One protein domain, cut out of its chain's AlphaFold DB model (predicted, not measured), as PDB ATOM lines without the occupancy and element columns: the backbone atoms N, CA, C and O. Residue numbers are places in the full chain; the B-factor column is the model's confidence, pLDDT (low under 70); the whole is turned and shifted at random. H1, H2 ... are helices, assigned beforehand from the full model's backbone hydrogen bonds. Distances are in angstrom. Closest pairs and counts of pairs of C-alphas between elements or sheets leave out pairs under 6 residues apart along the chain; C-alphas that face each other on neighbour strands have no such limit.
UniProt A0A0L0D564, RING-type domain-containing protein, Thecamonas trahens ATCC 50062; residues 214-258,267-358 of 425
ATOM      1  N   ASP A 214     -13.754-109.117 229.267       78.00
ATOM      2  CA  ASP A 214     -14.795-108.108 229.081       78.00
ATOM      3  C   ASP A 214     -14.427-106.751 229.700       78.00
ATOM      4  O   ASP A 214     -14.681-105.710 229.086       78.00
ATOM      5  N   VAL A 215     -13.747-106.737 230.850       75.31
ATOM      6  CA  VAL A 215     -13.250-105.514 231.501       75.31
ATOM      7  C   VAL A 215     -12.199-104.826 230.632       75.31
ATOM      8  O   VAL A 215     -12.265-103.613 230.419       75.31
ATOM      9  N   LEU A 216     -11.282-105.592 230.041       75.25
ATOM     10  CA  LEU A 216     -10.259-105.057 229.137       75.25
ATOM     11  C   LEU A 216     -10.859-104.503 227.841       75.25
ATOM     12  O   LEU A 216     -10.433-103.452 227.346       75.25
ATOM     13  N   ARG A 217     -11.890-105.164 227.306       79.69
ATOM     14  CA  ARG A 217     -12.630-104.681 226.135       79.69
ATOM     15  C   ARG A 217     -13.389-103.386 226.435       79.69
ATOM     16  O   ARG A 217     -13.354-102.463 225.611       79.69
ATOM     17  N   MET A 218     -14.029-103.296 227.602       77.31
ATOM     18  CA  MET A 218     -14.671-102.064 228.077       77.31
ATOM     19  C   MET A 218     -13.647-100.934 228.196       77.31
ATOM     20  O   MET A 218     -13.833 -99.872 227.603       77.31
ATOM     21  N   PHE A 219     -12.513-101.201 228.843       77.69
ATOM     22  CA  PHE A 219     -11.450-100.222 229.042       77.69
ATOM     23  C   PHE A 219     -10.903 -99.654 227.732       77.69
ATOM     24  O   PHE A 219     -10.781 -98.442 227.572       77.69
ATOM     25  N   ARG A 220     -10.636-100.520 226.749       79.69
ATOM     26  CA  ARG A 220     -10.154-100.099 225.426       79.69
ATOM     27  C   ARG A 220     -11.161 -99.227 224.686       79.69
ATOM     28  O   ARG A 220     -10.764 -98.286 224.000       79.69
ATOM     29  N   THR A 221     -12.445 -99.548 224.813       79.56
ATOM     30  CA  THR A 221     -13.523 -98.775 224.188       79.56
ATOM     31  C   THR A 221     -13.627 -97.394 224.833       79.56
ATOM     32  O   THR A 221     -13.607 -96.394 224.119       79.56
ATOM     33  N   ALA A 222     -13.630 -97.328 226.167       77.06
ATOM     34  CA  ALA A 222     -13.681 -96.066 226.902       77.06
ATOM     35  C   ALA A 222     -12.436 -95.197 226.663       77.06
ATOM     36  O   ALA A 222     -12.561 -94.009 226.386       77.06
ATOM     37  N   ALA A 223     -11.235 -95.781 226.676       76.19
ATOM     38  CA  ALA A 223      -9.993 -95.044 226.447       76.19
ATOM     39  C   ALA A 223      -9.927 -94.423 225.044       76.19
ATOM     40  O   ALA A 223      -9.471 -93.292 224.888       76.19
ATOM     41  N   ARG A 224     -10.419 -95.124 224.013       81.31
ATOM     42  CA  ARG A 224     -10.509 -94.559 222.656       81.31
ATOM     43  C   ARG A 224     -11.462 -93.371 222.593       81.31
ATOM     44  O   ARG A 224     -11.110 -92.359 221.995       81.31
ATOM     45  N   GLU A 225     -12.628 -93.485 223.220       81.31
ATOM     46  CA  GLU A 225     -13.632 -92.417 223.229       81.31
ATOM     47  C   GLU A 225     -13.152 -91.193 224.028       81.31
ATOM     48  O   GLU A 225     -13.281 -90.048 223.585       81.31
ATOM     49  N   ALA A 226     -12.505 -91.427 225.172       76.38
ATOM     50  CA  ALA A 226     -11.891 -90.376 225.978       76.38
ATOM     51  C   ALA A 226     -10.820 -89.608 225.183       76.38
ATOM     52  O   ALA A 226     -10.822 -88.381 225.175       76.38
ATOM     53  N   MET A 227      -9.954 -90.311 224.448       76.56
ATOM     54  CA  MET A 227      -8.913 -89.677 223.627       76.56
ATOM     55  C   MET A 227      -9.486 -88.954 222.399       76.56
ATOM     56  O   MET A 227      -9.013 -87.877 222.042       76.56
ATOM     57  N   ALA A 228     -10.528 -89.501 221.760       79.62
ATOM     58  CA  ALA A 228     -11.173 -88.865 220.607       79.62
ATOM     59  C   ALA A 228     -11.791 -87.501 220.966       79.62
ATOM     60  O   ALA A 228     -11.748 -86.564 220.166       79.62
ATOM     61  N   THR A 229     -12.317 -87.369 222.184       72.44
ATOM     62  CA  THR A 229     -12.962 -86.135 222.658       72.44
ATOM     63  C   THR A 229     -11.985 -85.060 223.142       72.44
ATOM     64  O   THR A 229     -12.352 -83.889 223.173       72.44
ATOM     65  N   GLN A 230     -10.725 -85.401 223.438       67.38
ATOM     66  CA  GLN A 230      -9.697 -84.420 223.824       67.38
ATOM     67  C   GLN A 230      -9.225 -83.534 222.651       67.38
ATOM     68  O   GLN A 230      -8.682 -82.456 222.882       67.38
ATOM     69  N   GLY A 231      -9.434 -83.957 221.396       56.31
ATOM     70  CA  GLY A 231      -8.916 -83.270 220.203       56.31
ATOM     71  C   GLY A 231      -9.915 -82.406 219.427       56.31
ATOM     72  O   GLY A 231      -9.504 -81.628 218.566       56.31
ATOM     73  N   SER A 232     -11.222 -82.518 219.686       54.06
ATOM     74  CA  SER A 232     -12.230 -81.693 219.011       54.06
ATOM     75  C   SER A 232     -13.517 -81.611 219.824       54.06
ATOM     76  O   SER A 232     -13.989 -82.619 220.341       54.06
ATOM     77  N   ALA A 233     -14.133 -80.426 219.878       51.34
ATOM     78  CA  ALA A 233     -15.478 -80.222 220.421       51.34
ATOM     79  C   ALA A 233     -16.572 -80.825 219.510       51.34
ATOM     80  O   ALA A 233     -17.643 -80.242 219.351       51.34
ATOM     81  N   SER A 234     -16.290 -81.945 218.832       51.78
ATOM     82  CA  SER A 234     -17.283 -82.616 218.005       51.78
ATOM     83  C   SER A 234     -18.269 -83.330 218.914       51.78
ATOM     84  O   SER A 234     -17.864 -84.103 219.786       51.78
ATOM     85  N   GLU A 235     -19.551 -83.073 218.685       56.12
ATOM     86  CA  GLU A 235     -20.663 -83.754 219.331       56.12
ATOM     87  C   GLU A 235     -20.426 -85.264 219.308       56.12
ATOM     88  O   GLU A 235     -20.373 -85.899 218.252       56.12
ATOM     89  N   THR A 236     -20.252 -85.850 220.491       60.66
ATOM     90  CA  THR A 236     -20.258 -87.301 220.625       60.66
ATOM     91  C   THR A 236     -21.606 -87.784 220.104       60.66
ATOM     92  O   THR A 236     -22.647 -87.295 220.550       60.66
ATOM     93  N   SER A 237     -21.609 -88.719 219.149       74.06
ATOM     94  CA  SER A 237     -22.854 -89.297 218.632       74.06
ATOM     95  C   SER A 237     -23.726 -89.755 219.806       74.06
ATOM     96  O   SER A 237     -23.208 -90.336 220.762       74.06
ATOM     97  N   ALA A 238     -25.042 -89.529 219.745       77.44
ATOM     98  CA  ALA A 238     -25.975 -89.984 220.781       77.44
ATOM     99  C   ALA A 238     -25.793 -91.484 221.107       77.44
ATOM    100  O   ALA A 238     -25.903 -91.898 222.263       77.44
ATOM    101  N   ASN A 239     -25.395 -92.279 220.106       83.44
ATOM    102  CA  ASN A 239     -25.042 -93.691 220.271       83.44
ATOM    103  C   ASN A 239     -23.791 -93.901 221.145       83.44
ATOM    104  O   ASN A 239     -23.753 -94.834 221.948       83.44
ATOM    105  N   GLY A 240     -22.781 -93.035 221.019       86.81
ATOM    106  CA  GLY A 240     -21.569 -93.061 221.843       86.81
ATOM    107  C   GLY A 240     -21.885 -92.794 223.313       86.81
ATOM    108  O   GLY A 240     -21.512 -93.590 224.174       86.81
ATOM    109  N   ARG A 241     -22.686 -91.757 223.603       91.00
ATOM    110  CA  ARG A 241     -23.141 -91.465 224.975       91.00
ATOM    111  C   ARG A 241     -23.911 -92.639 225.588       91.00
ATOM    112  O   ARG A 241     -23.600 -93.033 226.707       91.00
ATOM    113  N   SER A 242     -24.873 -93.218 224.863       92.12
ATOM    114  CA  SER A 242     -25.651 -94.366 225.362       92.12
ATOM    115  C   SER A 242     -24.767 -95.579 225.662       92.12
ATOM    116  O   SER A 242     -24.976 -96.250 226.668       92.12
ATOM    117  N   THR A 243     -23.769 -95.843 224.814       91.94
ATOM    118  CA  THR A 243     -22.819 -96.947 225.018       91.94
ATOM    119  C   THR A 243     -21.954 -96.713 226.259       91.94
ATOM    120  O   THR A 243     -21.720 -97.641 227.031       91.94
ATOM    121  N   MET A 244     -21.500 -95.475 226.484       93.50
ATOM    122  CA  MET A 244     -20.718 -95.130 227.675       93.50
ATOM    123  C   MET A 244     -21.557 -95.200 228.957       93.50
ATOM    124  O   MET A 244     -21.077 -95.727 229.956       93.50
ATOM    125  N   MET A 245     -22.819 -94.760 228.931       95.25
ATOM    126  CA  MET A 245     -23.726 -94.905 230.081       95.25
ATOM    127  C   MET A 245     -23.960 -96.369 230.463       95.25
ATOM    128  O   MET A 245     -23.924 -96.706 231.643       95.25
ATOM    129  N   GLU A 246     -24.161 -97.248 229.480       94.75
ATOM    130  CA  GLU A 246     -24.296 -98.692 229.721       94.75
ATOM    131  C   GLU A 246     -23.036 -99.278 230.378       94.75
ATOM    132  O   GLU A 246     -23.121-100.094 231.294       94.75
ATOM    133  N   MET A 247     -21.852 -98.821 229.967       92.62
ATOM    134  CA  MET A 247     -20.601 -99.222 230.610       92.62
ATOM    135  C   MET A 247     -20.521 -98.743 232.062       92.62
ATOM    136  O   MET A 247     -20.163 -99.526 232.938       92.62
ATOM    137  N   VAL A 248     -20.886 -97.486 232.335       94.94
ATOM    138  CA  VAL A 248     -20.922 -96.932 233.699       94.94
ATOM    139  C   VAL A 248     -21.877 -97.732 234.590       94.94
ATOM    140  O   VAL A 248     -21.508 -98.046 235.719       94.94
ATOM    141  N   ARG A 249     -23.049 -98.141 234.082       95.88
ATOM    142  CA  ARG A 249     -23.987 -99.012 234.815       95.88
ATOM    143  C   ARG A 249     -23.345-100.337 235.225       95.88
ATOM    144  O   ARG A 249     -23.364-100.679 236.402       95.88
ATOM    145  N   ARG A 250     -22.680-101.028 234.297       93.88
ATOM    146  CA  ARG A 250     -21.972-102.291 234.589       93.88
ATOM    147  C   ARG A 250     -20.824-102.117 235.585       93.88
ATOM    148  O   ARG A 250     -20.583-102.973 236.434       93.88
ATOM    149  N   LEU A 251     -20.093-101.006 235.489       92.56
ATOM    150  CA  LEU A 251     -19.042-100.682 236.456       92.56
ATOM    151  C   LEU A 251     -19.616-100.397 237.843       92.56
ATOM    152  O   LEU A 251     -18.989-100.762 238.832       92.56
ATOM    153  N   PHE A 252     -20.800 -99.799 237.921       94.12
ATOM    154  CA  PHE A 252     -21.484 -99.567 239.185       94.12
ATOM    155  C   PHE A 252     -21.982-100.868 239.827       94.12
ATOM    156  O   PHE A 252     -21.762-101.081 241.012       94.12
ATOM    157  N   GLU A 253     -22.558-101.785 239.045       92.75
ATOM    158  CA  GLU A 253     -23.051-103.095 239.524       92.75
ATOM    159  C   GLU A 253     -21.970-103.971 240.173       92.75
ATOM    160  O   GLU A 253     -22.268-104.878 240.943       92.75
ATOM    161  N   THR A 254     -20.706-103.709 239.858       89.69
ATOM    162  CA  THR A 254     -19.558-104.445 240.406       89.69
ATOM    163  C   THR A 254     -19.010-103.825 241.693       89.69
ATOM    164  O   THR A 254     -17.976-104.265 242.190       89.69
ATOM    165  N   ILE A 255     -19.658-102.783 242.221       88.94
ATOM    166  CA  ILE A 255     -19.292-102.133 243.479       88.94
ATOM    167  C   ILE A 255     -20.102-102.779 244.592       88.94
ATOM    168  O   ILE A 255     -21.326-102.674 244.631       88.94
ATOM    169  N   GLU A 256     -19.410-103.428 245.520       78.94
ATOM    170  CA  GLU A 256     -20.011-103.915 246.756       78.94
ATOM    171  C   GLU A 256     -20.231-102.720 247.693       78.94
ATOM    172  O   GLU A 256     -19.351-102.342 248.464       78.94
ATOM    173  N   ALA A 257     -21.385-102.063 247.572       73.56
ATOM    174  CA  ALA A 257     -21.788-101.008 248.494       73.56
ATOM    175  C   ALA A 257     -22.615-101.609 249.636       73.56
ATOM    176  O   ALA A 257     -23.660-102.222 249.400       73.56
ATOM    177  N   GLU A 258     -22.168-101.422 250.879       75.12
ATOM    178  CA  GLU A 258     -23.043-101.637 252.029       75.12
ATOM    179  C   GLU A 258     -24.077-100.503 252.073       75.12
ATOM    180  O   GLU A 258     -23.702 -99.338 251.927       75.12
ATOM    181  N   GLU A 267     -33.871 -80.368 252.152       72.00
ATOM    182  CA  GLU A 267     -33.821 -79.709 250.850       72.00
ATOM    183  C   GLU A 267     -33.358 -78.258 251.021       72.00
ATOM    184  O   GLU A 267     -33.986 -77.462 251.726       72.00
ATOM    185  N   THR A 268     -32.249 -77.899 250.379       77.38
ATOM    186  CA  THR A 268     -31.818 -76.507 250.316       77.38
ATOM    187  C   THR A 268     -32.599 -75.813 249.205       77.38
ATOM    188  O   THR A 268     -32.738 -76.346 248.112       77.38
ATOM    189  N   GLY A 269     -33.113 -74.605 249.450       90.19
ATOM    190  CA  GLY A 269     -33.799 -73.809 248.418       90.19
ATOM    191  C   GLY A 269     -32.865 -73.205 247.359       90.19
ATOM    192  O   GLY A 269     -33.327 -72.506 246.464       90.19
ATOM    193  N   MET A 270     -31.556 -73.450 247.463       93.81
ATOM    194  CA  MET A 270     -30.513 -72.894 246.600       93.81
ATOM    195  C   MET A 270     -29.343 -73.871 246.436       93.81
ATOM    196  O   MET A 270     -29.122 -74.742 247.286       93.81
ATOM    197  N   CYS A 271     -28.566 -73.686 245.369       95.00
ATOM    198  CA  CYS A 271     -27.342 -74.439 245.111       95.00
ATOM    199  C   CYS A 271     -26.221 -74.031 246.077       95.00
ATOM    200  O   CYS A 271     -25.896 -72.851 246.197       95.00
ATOM    201  N   SER A 272     -25.560 -75.004 246.705       93.38
ATOM    202  CA  SER A 272     -24.480 -74.754 247.667       93.38
ATOM    203  C   SER A 272     -23.189 -74.200 247.049       93.38
ATOM    204  O   SER A 272     -22.406 -73.579 247.764       93.38
ATOM    205  N   ILE A 273     -22.964 -74.392 245.743       94.31
ATOM    206  CA  ILE A 273     -21.750 -73.934 245.044       94.31
ATOM    207  C   ILE A 273     -21.950 -72.549 244.422       94.31
ATOM    208  O   ILE A 273     -21.188 -71.632 244.713       94.31
ATOM    209  N   CYS A 274     -22.956 -72.378 243.556       95.69
ATOM    210  CA  CYS A 274     -23.177 -71.104 242.861       95.69
ATOM    211  C   CYS A 274     -24.124 -70.146 243.599       95.69
ATOM    212  O   CYS A 274     -24.370 -69.046 243.104       95.69
ATOM    213  N   CYS A 275     -24.683 -70.563 244.741       94.88
ATOM    214  CA  CYS A 275     -25.631 -69.794 245.559       94.88
ATOM    215  C   CYS A 275     -26.876 -69.302 244.799       94.88
ATOM    216  O   CYS A 275     -27.517 -68.347 245.225       94.88
ATOM    217  N   SER A 276     -27.209 -69.922 243.664       94.69
ATOM    218  CA  SER A 276     -28.417 -69.592 242.905       94.69
ATOM    219  C   SER A 276     -29.618 -70.314 243.497       94.69
ATOM    220  O   SER A 276     -29.543 -71.517 243.759       94.69
ATOM    221  N   ASP A 277     -30.719 -69.589 243.679       94.75
ATOM    222  CA  ASP A 277     -31.992 -70.164 244.108       94.75
ATOM    223  C   ASP A 277     -32.491 -71.180 243.074       94.75
ATOM    224  O   ASP A 277     -32.406 -70.957 241.861       94.75
ATOM    225  N   PHE A 278     -33.022 -72.302 243.553       93.56
ATOM    226  CA  PHE A 278     -33.657 -73.278 242.679       93.56
ATOM    227  C   PHE A 278     -35.005 -72.732 242.198       93.56
ATOM    228  O   PHE A 278     -35.836 -72.287 242.989       93.56
ATOM    229  N   GLY A 279     -35.227 -72.762 240.886       87.69
ATOM    230  CA  GLY A 279     -36.414 -72.183 240.258       87.69
ATOM    231  C   GLY A 279     -36.437 -72.428 238.753       87.69
ATOM    232  O   GLY A 279     -35.707 -73.278 238.249       87.69
ATOM    233  N   ASP A 280     -37.239 -71.655 238.022       80.19
ATOM    234  CA  ASP A 280     -37.498 -71.883 236.589       80.19
ATOM    235  C   ASP A 280     -36.234 -71.849 235.707       80.19
ATOM    236  O   ASP A 280     -36.194 -72.481 234.654       80.19
ATOM    237  N   ALA A 281     -35.199 -71.113 236.124       87.25
ATOM    238  CA  ALA A 281     -33.947 -70.975 235.380       87.25
ATOM    239  C   ALA A 281     -32.848 -71.959 235.816       87.25
ATOM    240  O   ALA A 281     -31.932 -72.228 235.043       87.25
ATOM    241  N   VAL A 282     -32.914 -72.477 237.046       89.06
ATOM    242  CA  VAL A 282     -31.864 -73.312 237.643       89.06
ATOM    243  C   VAL A 282     -32.517 -74.558 238.215       89.06
ATOM    244  O   VAL A 282     -33.074 -74.542 239.313       89.06
ATOM    245  N   ALA A 283     -32.443 -75.643 237.446       89.06
ATOM    246  CA  ALA A 283     -33.000 -76.920 237.850       89.06
ATOM    247  C   ALA A 283     -32.143 -77.542 238.970       89.06
ATOM    248  O   ALA A 283     -30.935 -77.744 238.771       89.06
ATOM    249  N   PRO A 284     -32.740 -77.859 240.133       92.69
ATOM    250  CA  PRO A 284     -32.070 -78.674 241.130       92.69
ATOM    251  C   PRO A 284     -31.803 -80.075 240.580       92.69
ATOM    252  O   PRO A 284     -32.660 -80.647 239.899       92.69
ATOM    253  N   LEU A 285     -30.649 -80.653 240.914       94.12
ATOM    254  CA  LEU A 285     -30.382 -82.065 240.666       94.12
ATOM    255  C   LEU A 285     -30.537 -82.833 241.977       94.12
ATOM    256  O   LEU A 285     -29.821 -82.585 242.948       94.12
ATOM    257  N   ARG A 286     -31.500 -83.755 241.992       94.12
ATOM    258  CA  ARG A 286     -31.757 -84.641 243.125       94.12
ATOM    259  C   ARG A 286     -31.049 -85.967 242.900       94.12
ATOM    260  O   ARG A 286     -31.317 -86.616 241.893       94.12
ATOM    261  N   THR A 287     -30.199 -86.364 243.839       93.94
ATOM    262  CA  THR A 287     -29.538 -87.671 243.797       93.94
ATOM    263  C   THR A 287     -30.550 -88.783 244.067       93.94
ATOM    264  O   THR A 287     -31.355 -88.695 244.997       93.94
ATOM    265  N   SER A 288     -30.547 -89.838 243.259       92.81
ATOM    266  CA  SER A 288     -31.581 -90.874 243.308       92.81
ATOM    267  C   SER A 288     -31.445 -91.795 244.520       92.81
ATOM    268  O   SER A 288     -32.455 -92.278 245.024       92.81
ATOM    269  N   ALA A 289     -30.217 -92.028 244.998       90.50
ATOM    270  CA  ALA A 289     -29.943 -92.928 246.121       90.50
ATOM    271  C   ALA A 289     -30.349 -92.325 247.477       90.50
ATOM    272  O   ALA A 289     -30.996 -92.985 248.284       90.50
ATOM    273  N   CYS A 290     -29.996 -91.060 247.717       91.00
ATOM    274  CA  CYS A 290     -30.190 -90.404 249.014       91.00
ATOM    275  C   CYS A 290     -31.163 -89.220 248.994       91.00
ATOM    276  O   CYS A 290     -31.455 -88.663 250.045       91.00
ATOM    277  N   GLY A 291     -31.665 -88.810 247.827       91.31
ATOM    278  CA  GLY A 291     -32.645 -87.729 247.708       91.31
ATOM    279  C   GLY A 291     -32.091 -86.322 247.952       91.31
ATOM    280  O   GLY A 291     -32.867 -85.362 247.892       91.31
ATOM    281  N   HIS A 292     -30.784 -86.183 248.199       91.38
ATOM    282  CA  HIS A 292     -30.137 -84.896 248.430       91.38
ATOM    283  C   HIS A 292     -30.219 -84.014 247.186       91.38
ATOM    284  O   HIS A 292     -30.022 -84.449 246.053       91.38
ATOM    285  N   CYS A 293     -30.487 -82.738 247.426       92.62
ATOM    286  CA  CYS A 293     -30.750 -81.745 246.399       92.62
ATOM    287  C   CYS A 293     -29.939 -80.481 246.706       92.62
ATOM    288  O   CYS A 293     -30.490 -79.438 247.041       92.62
ATOM    289  N   VAL A 294     -28.608 -80.603 246.673       93.25
ATOM    290  CA  VAL A 294     -27.689 -79.537 247.119       93.25
ATOM    291  C   VAL A 294     -27.046 -78.764 245.965       93.25
ATOM    292  O   VAL A 294     -26.585 -77.640 246.163       93.25
ATOM    293  N   LEU A 295     -27.046 -79.313 244.743       95.44
ATOM    294  CA  LEU A 295     -26.436 -78.705 243.554       95.44
ATOM    295  C   LEU A 295     -27.451 -78.508 242.422       95.44
ATOM    296  O   LEU A 295     -28.380 -79.297 242.259       95.44
ATOM    297  N   CYS A 296     -27.242 -77.478 241.600       95.50
ATOM    298  CA  CYS A 296     -27.859 -77.422 240.275       95.50
ATOM    299  C   CYS A 296     -27.149 -78.386 239.310       95.50
ATOM    300  O   CYS A 296     -26.028 -78.824 239.584       95.50
ATOM    301  N   SER A 297     -27.772 -78.681 238.166       94.50
ATOM    302  CA  SER A 297     -27.217 -79.623 237.177       94.50
ATOM    303  C   SER A 297     -25.797 -79.257 236.710       94.50
ATOM    304  O   SER A 297     -24.913 -80.113 236.681       94.50
ATOM    305  N   ASP A 298     -25.527 -77.970 236.456       95.19
ATOM    306  CA  ASP A 298     -24.206 -77.507 236.002       95.19
ATOM    307  C   ASP A 298     -23.121 -77.686 237.075       95.19
ATOM    308  O   ASP A 298     -22.037 -78.205 236.799       95.19
ATOM    309  N   CYS A 299     -23.417 -77.299 238.320       96.88
ATOM    310  CA  CYS A 299     -22.490 -77.477 239.437       96.88
ATOM    311  C   CYS A 299     -22.279 -78.956 239.777       96.88
ATOM    312  O   CYS A 299     -21.172 -79.337 240.153       96.88
ATOM    313  N   PHE A 300     -23.304 -79.796 239.619       97.06
ATOM    314  CA  PHE A 300     -23.172 -81.239 239.784       97.06
ATOM    315  C   PHE A 300     -22.277 -81.854 238.702       97.06
ATOM    316  O   PHE A 300     -21.379 -82.633 239.016       97.06
ATOM    317  N   ARG A 301     -22.455 -81.465 237.433       96.12
ATOM    318  CA  ARG A 301     -21.572 -81.904 236.347       96.12
ATOM    319  C   ARG A 301     -20.122 -81.491 236.611       96.12
ATOM    320  O   ARG A 301     -19.233 -82.328 236.486       96.12
ATOM    321  N   ALA A 302     -19.889 -80.243 237.023       96.50
ATOM    322  CA  ALA A 302     -18.555 -79.764 237.387       96.50
ATOM    323  C   ALA A 302     -17.954 -80.569 238.551       96.50
ATOM    324  O   ALA A 302     -16.797 -80.972 238.480       96.50
ATOM    325  N   TYR A 303     -18.750 -80.871 239.583       97.19
ATOM    326  CA  TYR A 303     -18.342 -81.730 240.696       97.19
ATOM    327  C   TYR A 303     -17.862 -83.110 240.220       97.19
ATOM    328  O   TYR A 303     -16.771 -83.541 240.596       97.19
ATOM    329  N   VAL A 304     -18.637 -83.784 239.362       97.06
ATOM    330  CA  VAL A 304     -18.266 -85.101 238.819       97.06
ATOM    331  C   VAL A 304     -16.995 -85.012 237.977       97.06
ATOM    332  O   VAL A 304     -16.097 -85.833 238.150       97.06
ATOM    333  N   VAL A 305     -16.886 -84.013 237.097       95.94
ATOM    334  CA  VAL A 305     -15.699 -83.828 236.248       95.94
ATOM    335  C   VAL A 305     -14.447 -83.600 237.093       95.94
ATOM    336  O   VAL A 305     -13.448 -84.271 236.859       95.94
ATOM    337  N   HIS A 306     -14.511 -82.745 238.115       95.88
ATOM    338  CA  HIS A 306     -13.375 -82.517 239.010       95.88
ATOM    339  C   HIS A 306     -12.953 -83.788 239.753       95.88
ATOM    340  O   HIS A 306     -11.771 -84.111 239.765       95.88
ATOM    341  N   ARG A 307     -13.903 -84.571 240.284       95.94
ATOM    342  CA  ARG A 307     -13.596 -85.867 240.922       95.94
ATOM    343  C   ARG A 307     -12.904 -86.837 239.963       95.94
ATOM    344  O   ARG A 307     -11.970 -87.532 240.357       95.94
ATOM    345  N   VAL A 308     -13.343 -86.880 238.704       94.62
ATOM    346  CA  VAL A 308     -12.728 -87.719 237.663       94.62
ATOM    347  C   VAL A 308     -11.315 -87.245 237.329       94.62
ATOM    348  O   VAL A 308     -10.406 -88.074 237.271       94.62
ATOM    349  N   ASP A 309     -11.123 -85.941 237.137       90.88
ATOM    350  CA  ASP A 309      -9.830 -85.354 236.770       90.88
ATOM    351  C   ASP A 309      -8.802 -85.477 237.914       90.88
ATOM    352  O   ASP A 309      -7.634 -85.778 237.663       90.88
ATOM    353  N   ASP A 310      -9.248 -85.362 239.170       93.00
ATOM    354  CA  ASP A 310      -8.427 -85.588 240.368       93.00
ATOM    355  C   ASP A 310      -8.161 -87.088 240.632       93.00
ATOM    356  O   ASP A 310      -7.352 -87.458 241.489       93.00
ATOM    357  N   GLY A 311      -8.828 -87.984 239.893       90.19
ATOM    358  CA  GLY A 311      -8.744 -89.433 240.081       90.19
ATOM    359  C   GLY A 311      -9.363 -89.918 241.397       90.19
ATOM    360  O   GLY A 311      -9.012 -91.003 241.876       90.19
ATOM    361  N   ASP A 312     -10.266 -89.129 241.977       93.50
ATOM    362  CA  ASP A 312     -10.959 -89.377 243.239       93.50
ATOM    363  C   ASP A 312     -12.340 -90.000 242.992       93.50
ATOM    364  O   ASP A 312     -13.400 -89.402 243.186       93.50
ATOM    365  N   VAL A 313     -12.296 -91.226 242.471       92.56
ATOM    366  CA  VAL A 313     -13.468 -92.001 242.036       92.56
ATOM    367  C   VAL A 313     -13.590 -93.342 242.765       92.56
ATOM    368  O   VAL A 313     -14.310 -94.216 242.295       92.56
ATOM    369  N   MET A 314     -12.851 -93.557 243.862       84.44
ATOM    370  CA  MET A 314     -12.721 -94.875 244.506       84.44
ATOM    371  C   MET A 314     -13.452 -94.967 245.852       84.44
ATOM    372  O   MET A 314     -13.196 -94.139 246.723       84.44
ATOM    373  N   PRO A 315     -14.283 -96.008 246.078       83.62
ATOM    374  CA  PRO A 315     -14.688 -97.067 245.135       83.62
ATOM    375  C   PRO A 315     -15.670 -96.577 244.053       83.62
ATOM    376  O   PRO A 315     -15.821 -97.238 243.025       83.62
ATOM    377  N   TRP A 316     -16.308 -95.429 244.297       95.12
ATOM    378  CA  TRP A 316     -17.153 -94.667 243.377       95.12
ATOM    379  C   TRP A 316     -17.202 -93.196 243.814       95.12
ATOM    380  O   TRP A 316     -16.629 -92.834 244.841       95.12
ATOM    381  N   ILE A 317     -17.921 -92.348 243.074       95.56
ATOM    382  CA  ILE A 317     -18.116 -90.941 243.445       95.56
ATOM    383  C   ILE A 317     -19.228 -90.829 244.510       95.56
ATOM    384  O   ILE A 317     -20.349 -91.280 244.251       95.56
ATOM    385  N   PRO A 318     -18.959 -90.212 245.678       95.19
ATOM    386  CA  PRO A 318     -19.964 -90.008 246.714       95.19
ATOM    387  C   PRO A 318     -20.889 -88.826 246.396       95.19
ATOM    388  O   PRO A 318     -20.551 -87.924 245.617       95.19
ATOM    389  N   CYS A 319     -22.046 -88.807 247.053       95.06
ATOM    390  CA  CYS A 319     -22.972 -87.684 247.068       95.06
ATOM    391  C   CYS A 319     -22.261 -86.382 247.500       95.06
ATOM    392  O   CYS A 319     -21.471 -86.398 248.443       95.06
ATOM    393  N   PRO A 320     -22.554 -85.229 246.869       94.69
ATOM    394  CA  PRO A 320     -21.992 -83.940 247.280       94.69
ATOM    395  C   PRO A 320     -22.572 -83.388 248.600       94.69
ATOM    396  O   PRO A 320     -22.143 -82.327 249.051       94.69
ATOM    397  N   GLY A 321     -23.558 -84.056 249.214       91.94
ATOM    398  CA  GLY A 321     -24.065 -83.702 250.544       91.94
ATOM    399  C   GLY A 321     -22.978 -83.912 251.600       91.94
ATOM    400  O   GLY A 321     -22.414 -84.996 251.688       91.94
ATOM    401  N   GLY A 322     -22.659 -82.882 252.391       85.12
ATOM    402  CA  GLY A 322     -21.412 -82.815 253.170       85.12
ATOM    403  C   GLY A 322     -21.164 -83.961 254.164       85.12
ATOM    404  O   GLY A 322     -20.008 -84.263 254.450       85.12
ATOM    405  N   ALA A 323     -22.217 -84.609 254.667       86.44
ATOM    406  CA  ALA A 323     -22.125 -85.779 255.549       86.44
ATOM    407  C   ALA A 323     -22.605 -87.089 254.887       86.44
ATOM    408  O   ALA A 323     -22.600 -88.144 255.524       86.44
ATOM    409  N   CYS A 324     -23.033 -87.038 253.626       88.69
ATOM    410  CA  CYS A 324     -23.632 -88.170 252.936       88.69
ATOM    411  C   CYS A 324     -22.551 -89.063 252.313       88.69
ATOM    412  O   CYS A 324     -21.781 -88.620 251.465       88.69
ATOM    413  N   GLN A 325     -22.515 -90.335 252.715       90.12
ATOM    414  CA  GLN A 325     -21.601 -91.336 252.146       90.12
ATOM    415  C   GLN A 325     -22.239 -92.188 251.040       90.12
ATOM    416  O   GLN A 325     -21.587 -93.077 250.504       90.12
ATOM    417  N   GLU A 326     -23.497 -91.914 250.686       92.06
ATOM    418  CA  GLU A 326     -24.167 -92.627 249.601       92.06
ATOM    419  C   GLU A 326     -23.488 -92.355 248.262       92.06
ATOM    420  O   GLU A 326     -23.091 -91.225 247.960       92.06
ATOM    421  N   LEU A 327     -23.352 -93.406 247.459       95.06
ATOM    422  CA  LEU A 327     -22.698 -93.347 246.159       95.06
ATOM    423  C   LEU A 327     -23.679 -92.830 245.104       95.06
ATOM    424  O   LEU A 327     -24.863 -93.164 245.123       95.06
ATOM    425  N   LEU A 328     -23.184 -92.024 244.164       96.06
ATOM    426  CA  LEU A 328     -24.000 -91.544 243.050       96.06
ATOM    427  C   LEU A 328     -24.424 -92.712 242.156       96.06
ATOM    428  O   LEU A 328     -23.583 -93.479 241.682       96.06
ATOM    429  N   ALA A 329     -25.719 -92.826 241.887       95.69
ATOM    430  CA  ALA A 329     -26.235 -93.856 241.001       95.69
ATOM    431  C   ALA A 329     -25.962 -93.494 239.530       95.69
ATOM    432  O   ALA A 329     -25.825 -92.316 239.187       95.69
ATOM    433  N   PRO A 330     -25.957 -94.477 238.612       96.75
ATOM    434  CA  PRO A 330     -25.819 -94.206 237.186       96.75
ATOM    435  C   PRO A 330     -26.828 -93.189 236.639       96.75
ATOM    436  O   PRO A 330     -26.484 -92.368 235.791       96.75
ATOM    437  N   ASP A 331     -28.056 -93.200 237.154       96.12
ATOM    438  CA  ASP A 331     -29.112 -92.291 236.708       96.12
ATOM    439  C   ASP A 331     -28.837 -90.826 237.105       96.12
ATOM    440  O   ASP A 331     -29.258 -89.912 236.394       96.12
ATOM    441  N   ASP A 332     -28.036 -90.585 238.152       96.50
ATOM    442  CA  ASP A 332     -27.589 -89.237 238.534       96.50
ATOM    443  C   ASP A 332     -26.661 -88.639 237.463       96.50
ATOM    444  O   ASP A 332     -26.753 -87.456 237.114       96.50
ATOM    445  N   PHE A 333     -25.793 -89.469 236.870       96.19
ATOM    446  CA  PHE A 333     -24.935 -89.055 235.759       96.19
ATOM    447  C   PHE A 333     -25.748 -88.779 234.493       96.19
ATOM    448  O   PHE A 333     -25.452 -87.826 233.766       96.19
ATOM    449  N   GLU A 334     -26.800 -89.561 234.243       94.62
ATOM    450  CA  GLU A 334     -27.700 -89.328 233.115       94.62
ATOM    451  C   GLU A 334     -28.441 -87.992 233.256       94.62
ATOM    452  O   GLU A 334     -28.420 -87.181 232.319       94.62
ATOM    453  N   ALA A 335     -29.000 -87.732 234.444       93.81
ATOM    454  CA  ALA A 335     -29.718 -86.503 234.779       93.81
ATOM    455  C   ALA A 335     -28.833 -85.248 234.689       93.81
ATOM    456  O   ALA A 335     -29.299 -84.194 234.256       93.81
ATOM    457  N   SER A 336     -27.547 -85.365 235.032       93.69
ATOM    458  CA  SER A 336     -26.587 -84.252 234.966       93.69
ATOM    459  C   SER A 336     -26.210 -83.805 233.552       93.69
ATOM    460  O   SER A 336     -25.561 -82.776 233.364       93.69
ATOM    461  N   GLY A 337     -26.570 -84.588 232.532       93.25
ATOM    462  CA  GLY A 337     -26.252 -84.236 231.155       93.25
ATOM    463  C   GLY A 337     -24.793 -84.475 230.749       93.25
ATOM    464  O   GLY A 337     -24.413 -83.970 229.693       93.25
ATOM    465  N   LEU A 338     -24.006 -85.264 231.496       94.50
ATOM    466  CA  LEU A 338     -22.619 -85.616 231.142       94.50
ATOM    467  C   LEU A 338     -22.485 -86.085 229.681       94.50
ATOM    468  O   LEU A 338     -23.230 -86.936 229.187       94.50
ATOM    469  N   SER A 339     -21.523 -85.508 228.972       93.75
ATOM    470  CA  SER A 339     -21.176 -85.877 227.600       93.75
ATOM    471  C   SER A 339     -20.592 -87.290 227.527       93.75
ATOM    472  O   SER A 339     -20.059 -87.815 228.504       93.75
ATOM    473  N   GLY A 340     -20.633 -87.907 226.340       92.25
ATOM    474  CA  GLY A 340     -20.032 -89.232 226.138       92.25
ATOM    475  C   GLY A 340     -18.535 -89.262 226.472       92.25
ATOM    476  O   GLY A 340     -18.071 -90.226 227.071       92.25
ATOM    477  N   GLY A 341     -17.803 -88.181 226.182       89.94
ATOM    478  CA  GLY A 341     -16.391 -88.048 226.550       89.94
ATOM    479  C   GLY A 341     -16.149 -87.988 228.060       89.94
ATOM    480  O   GLY A 341     -15.223 -88.623 228.555       89.94
ATOM    481  N   GLU A 342     -16.984 -87.269 228.815       93.88
ATOM    482  CA  GLU A 342     -16.879 -87.227 230.284       93.88
ATOM    483  C   GLU A 342     -17.201 -88.585 230.915       93.88
ATOM    484  O   GLU A 342     -16.481 -89.034 231.804       93.88
ATOM    485  N   LEU A 343     -18.222 -89.282 230.408       95.25
ATOM    486  CA  LEU A 343     -18.557 -90.640 230.844       95.25
ATOM    487  C   LEU A 343     -17.440 -91.637 230.522       95.25
ATOM    488  O   LEU A 343     -17.128 -92.501 231.338       95.25
ATOM    489  N   ALA A 344     -16.804 -91.495 229.357       92.44
ATOM    490  CA  ALA A 344     -15.646 -92.296 228.990       92.44
ATOM    491  C   ALA A 344     -14.472 -92.055 229.952       92.44
ATOM    492  O   ALA A 344     -13.859 -93.018 230.413       92.44
ATOM    493  N   ARG A 345     -14.193 -90.793 230.320       91.81
ATOM    494  CA  ARG A 345     -13.165 -90.467 231.325       91.81
ATOM    495  C   ARG A 345     -13.491 -91.063 232.693       91.81
ATOM    496  O   ARG A 345     -12.604 -91.656 233.299       91.81
ATOM    497  N   LEU A 346     -14.747 -90.981 233.138       94.94
ATOM    498  CA  LEU A 346     -15.202 -91.621 234.377       94.94
ATOM    499  C   LEU A 346     -14.946 -93.135 234.347       94.94
ATOM    500  O   LEU A 346     -14.319 -93.675 235.258       94.94
ATOM    501  N   ALA A 347     -15.377 -93.814 233.281       93.38
ATOM    502  CA  ALA A 347     -15.195 -95.254 233.131       93.38
ATOM    503  C   ALA A 347     -13.710 -95.652 233.151       93.38
ATOM    504  O   ALA A 347     -13.332 -96.601 233.839       93.38
ATOM    505  N   VAL A 348     -12.854 -94.902 232.448       91.50
ATOM    506  CA  VAL A 348     -11.404 -95.136 232.452       91.50
ATOM    507  C   VAL A 348     -10.794 -94.888 233.831       91.50
ATOM    508  O   VAL A 348      -9.965 -95.687 234.267       91.50
ATOM    509  N   ALA A 349     -11.193 -93.830 234.538       91.81
ATOM    510  CA  ALA A 349     -10.672 -93.532 235.870       91.81
ATOM    511  C   ALA A 349     -10.977 -94.671 236.859       91.81
ATOM    512  O   ALA A 349     -10.068 -95.167 237.531       91.81
ATOM    513  N   VAL A 350     -12.226 -95.153 236.879       92.00
ATOM    514  CA  VAL A 350     -12.649 -96.276 237.735       92.00
ATOM    515  C   VAL A 350     -11.883 -97.550 237.385       92.00
ATOM    516  O   VAL A 350     -11.310 -98.204 238.258       92.00
ATOM    517  N   LEU A 351     -11.838 -97.900 236.098       89.31
ATOM    518  CA  LEU A 351     -11.169 -99.112 235.637       89.31
ATOM    519  C   LEU A 351      -9.663 -99.081 235.916       89.31
ATOM    520  O   LEU A 351      -9.119-100.070 236.397       89.31
ATOM    521  N   SER A 352      -9.004 -97.941 235.701       88.19
ATOM    522  CA  SER A 352      -7.570 -97.782 235.974       88.19
ATOM    523  C   SER A 352      -7.253 -98.024 237.444       88.19
ATOM    524  O   SER A 352      -6.291 -98.719 237.762       88.19
ATOM    525  N   LYS A 353      -8.073 -97.479 238.350       88.69
ATOM    526  CA  LYS A 353      -7.887 -97.651 239.795       88.69
ATOM    527  C   LYS A 353      -8.135 -99.087 240.245       88.69
ATOM    528  O   LYS A 353      -7.385 -99.584 241.078       88.69
ATOM    529  N   ARG A 354      -9.129 -99.768 239.669       86.81
ATOM    530  CA  ARG A 354      -9.361-101.195 239.935       86.81
ATOM    531  C   ARG A 354      -8.213-102.063 239.442       86.81
ATOM    532  O   ARG A 354      -7.741-102.927 240.175       86.81
ATOM    533  N   CYS A 355      -7.737-101.814 238.225       86.25
ATOM    534  CA  CYS A 355      -6.627-102.571 237.668       86.25
ATOM    535  C   CYS A 355      -5.305-102.277 238.389       86.25
ATOM    536  O   CYS A 355      -4.489-103.181 238.498       86.25
ATOM    537  N   ALA A 356      -5.110-101.082 238.958       86.56
ATOM    538  CA  ALA A 356      -3.904-100.739 239.718       86.56
ATOM    539  C   ALA A 356      -3.656-101.627 240.954       86.56
ATOM    540  O   ALA A 356      -2.529-101.676 241.440       86.56
ATOM    541  N   GLY A 357      -4.677-102.330 241.460       84.31
ATOM    542  CA  GLY A 357      -4.509-103.336 242.513       84.31
ATOM    543  C   GLY A 357      -3.933-104.669 242.022       84.31
ATOM    544  O   GLY A 357      -3.459-105.461 242.831       84.31
ATOM    545  N   SER A 358      -3.960-104.925 240.712       85.25
ATOM    546  CA  SER A 358      -3.430-106.146 240.106       85.25
ATOM    547  C   SER A 358      -1.956-105.947 239.731       85.25
ATOM    548  O   SER A 358      -1.653-105.026 238.971       85.25
TER     549      SER A 358
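What this domain is: This is residues 214 to 258 and 267 to 358 of the 425 residues of the protein "RING-type domain-containing protein" of Thecamonas trahens ATCC 50062 (UniProt A0A0L0D564). Three helices, H1, H2 and H5, make a loose bundle at one end, with H5 packing on both others; the other end is a loop-rich lobe where H3 and short H4 sit among long unnamed stretches, residues 267 to 296 and 310 to 329. The printed part has 137 residues with five named helices, H1 to H5 in chain order, and no named strand. The class is all helix, though under half of the residues, 68, are in named elements. The whole is compact, with a radius of gyration of the C-alphas of 15.1 A and spans of 43 by 38 by 23 A.

How they stand to each other: H1, residues 214 to 230, touches H5, residues 340 to 355, at a steep tilt of 44 degrees, opposite ways; the closest C-alphas, of Ala 222 and Ala 344, are 4.7 A apart. H2, residues 238 to 253, touches H5 at a shallow tilt of 29 degrees, the same way, with C-alphas 241 and 340 closest at 4.0 A. H1 and H2 are close but not clearly touching, C-alphas 218 and 247 being closest at 7.0 A. H3, residues 297 to 309, touches the hub H5 with residues 305 to 308 alone; the closest C-alphas, 308 and 346, are 5.7 A apart. H4, residues 330 to 335, touches H2, with C-alphas 330 and 249 closest at 5.7 A. In the five helices each O i to N i+4 pair is within hydrogen-bond range.

Where its parts are: H1 begins at C-alpha 214 (-14.795, -108.108, 229.081) and is 24.8 A long; H2 is 23.1 A, H3 18.3 A and H4 9.0 A. H5, 22.1 A, ends at C-alpha 355 (-6.627, -102.571, 237.668).

The domain as a whole: The farthest C-alphas, of Asp 280 and Ser 358, are 48.4 A apart. Residues 259 to 266 are not printed; C-alphas 258 and 267 are 24.5 A apart across the cut. The link from H3 to H4 is long. Residues 230 to 236 have pLDDT under 70.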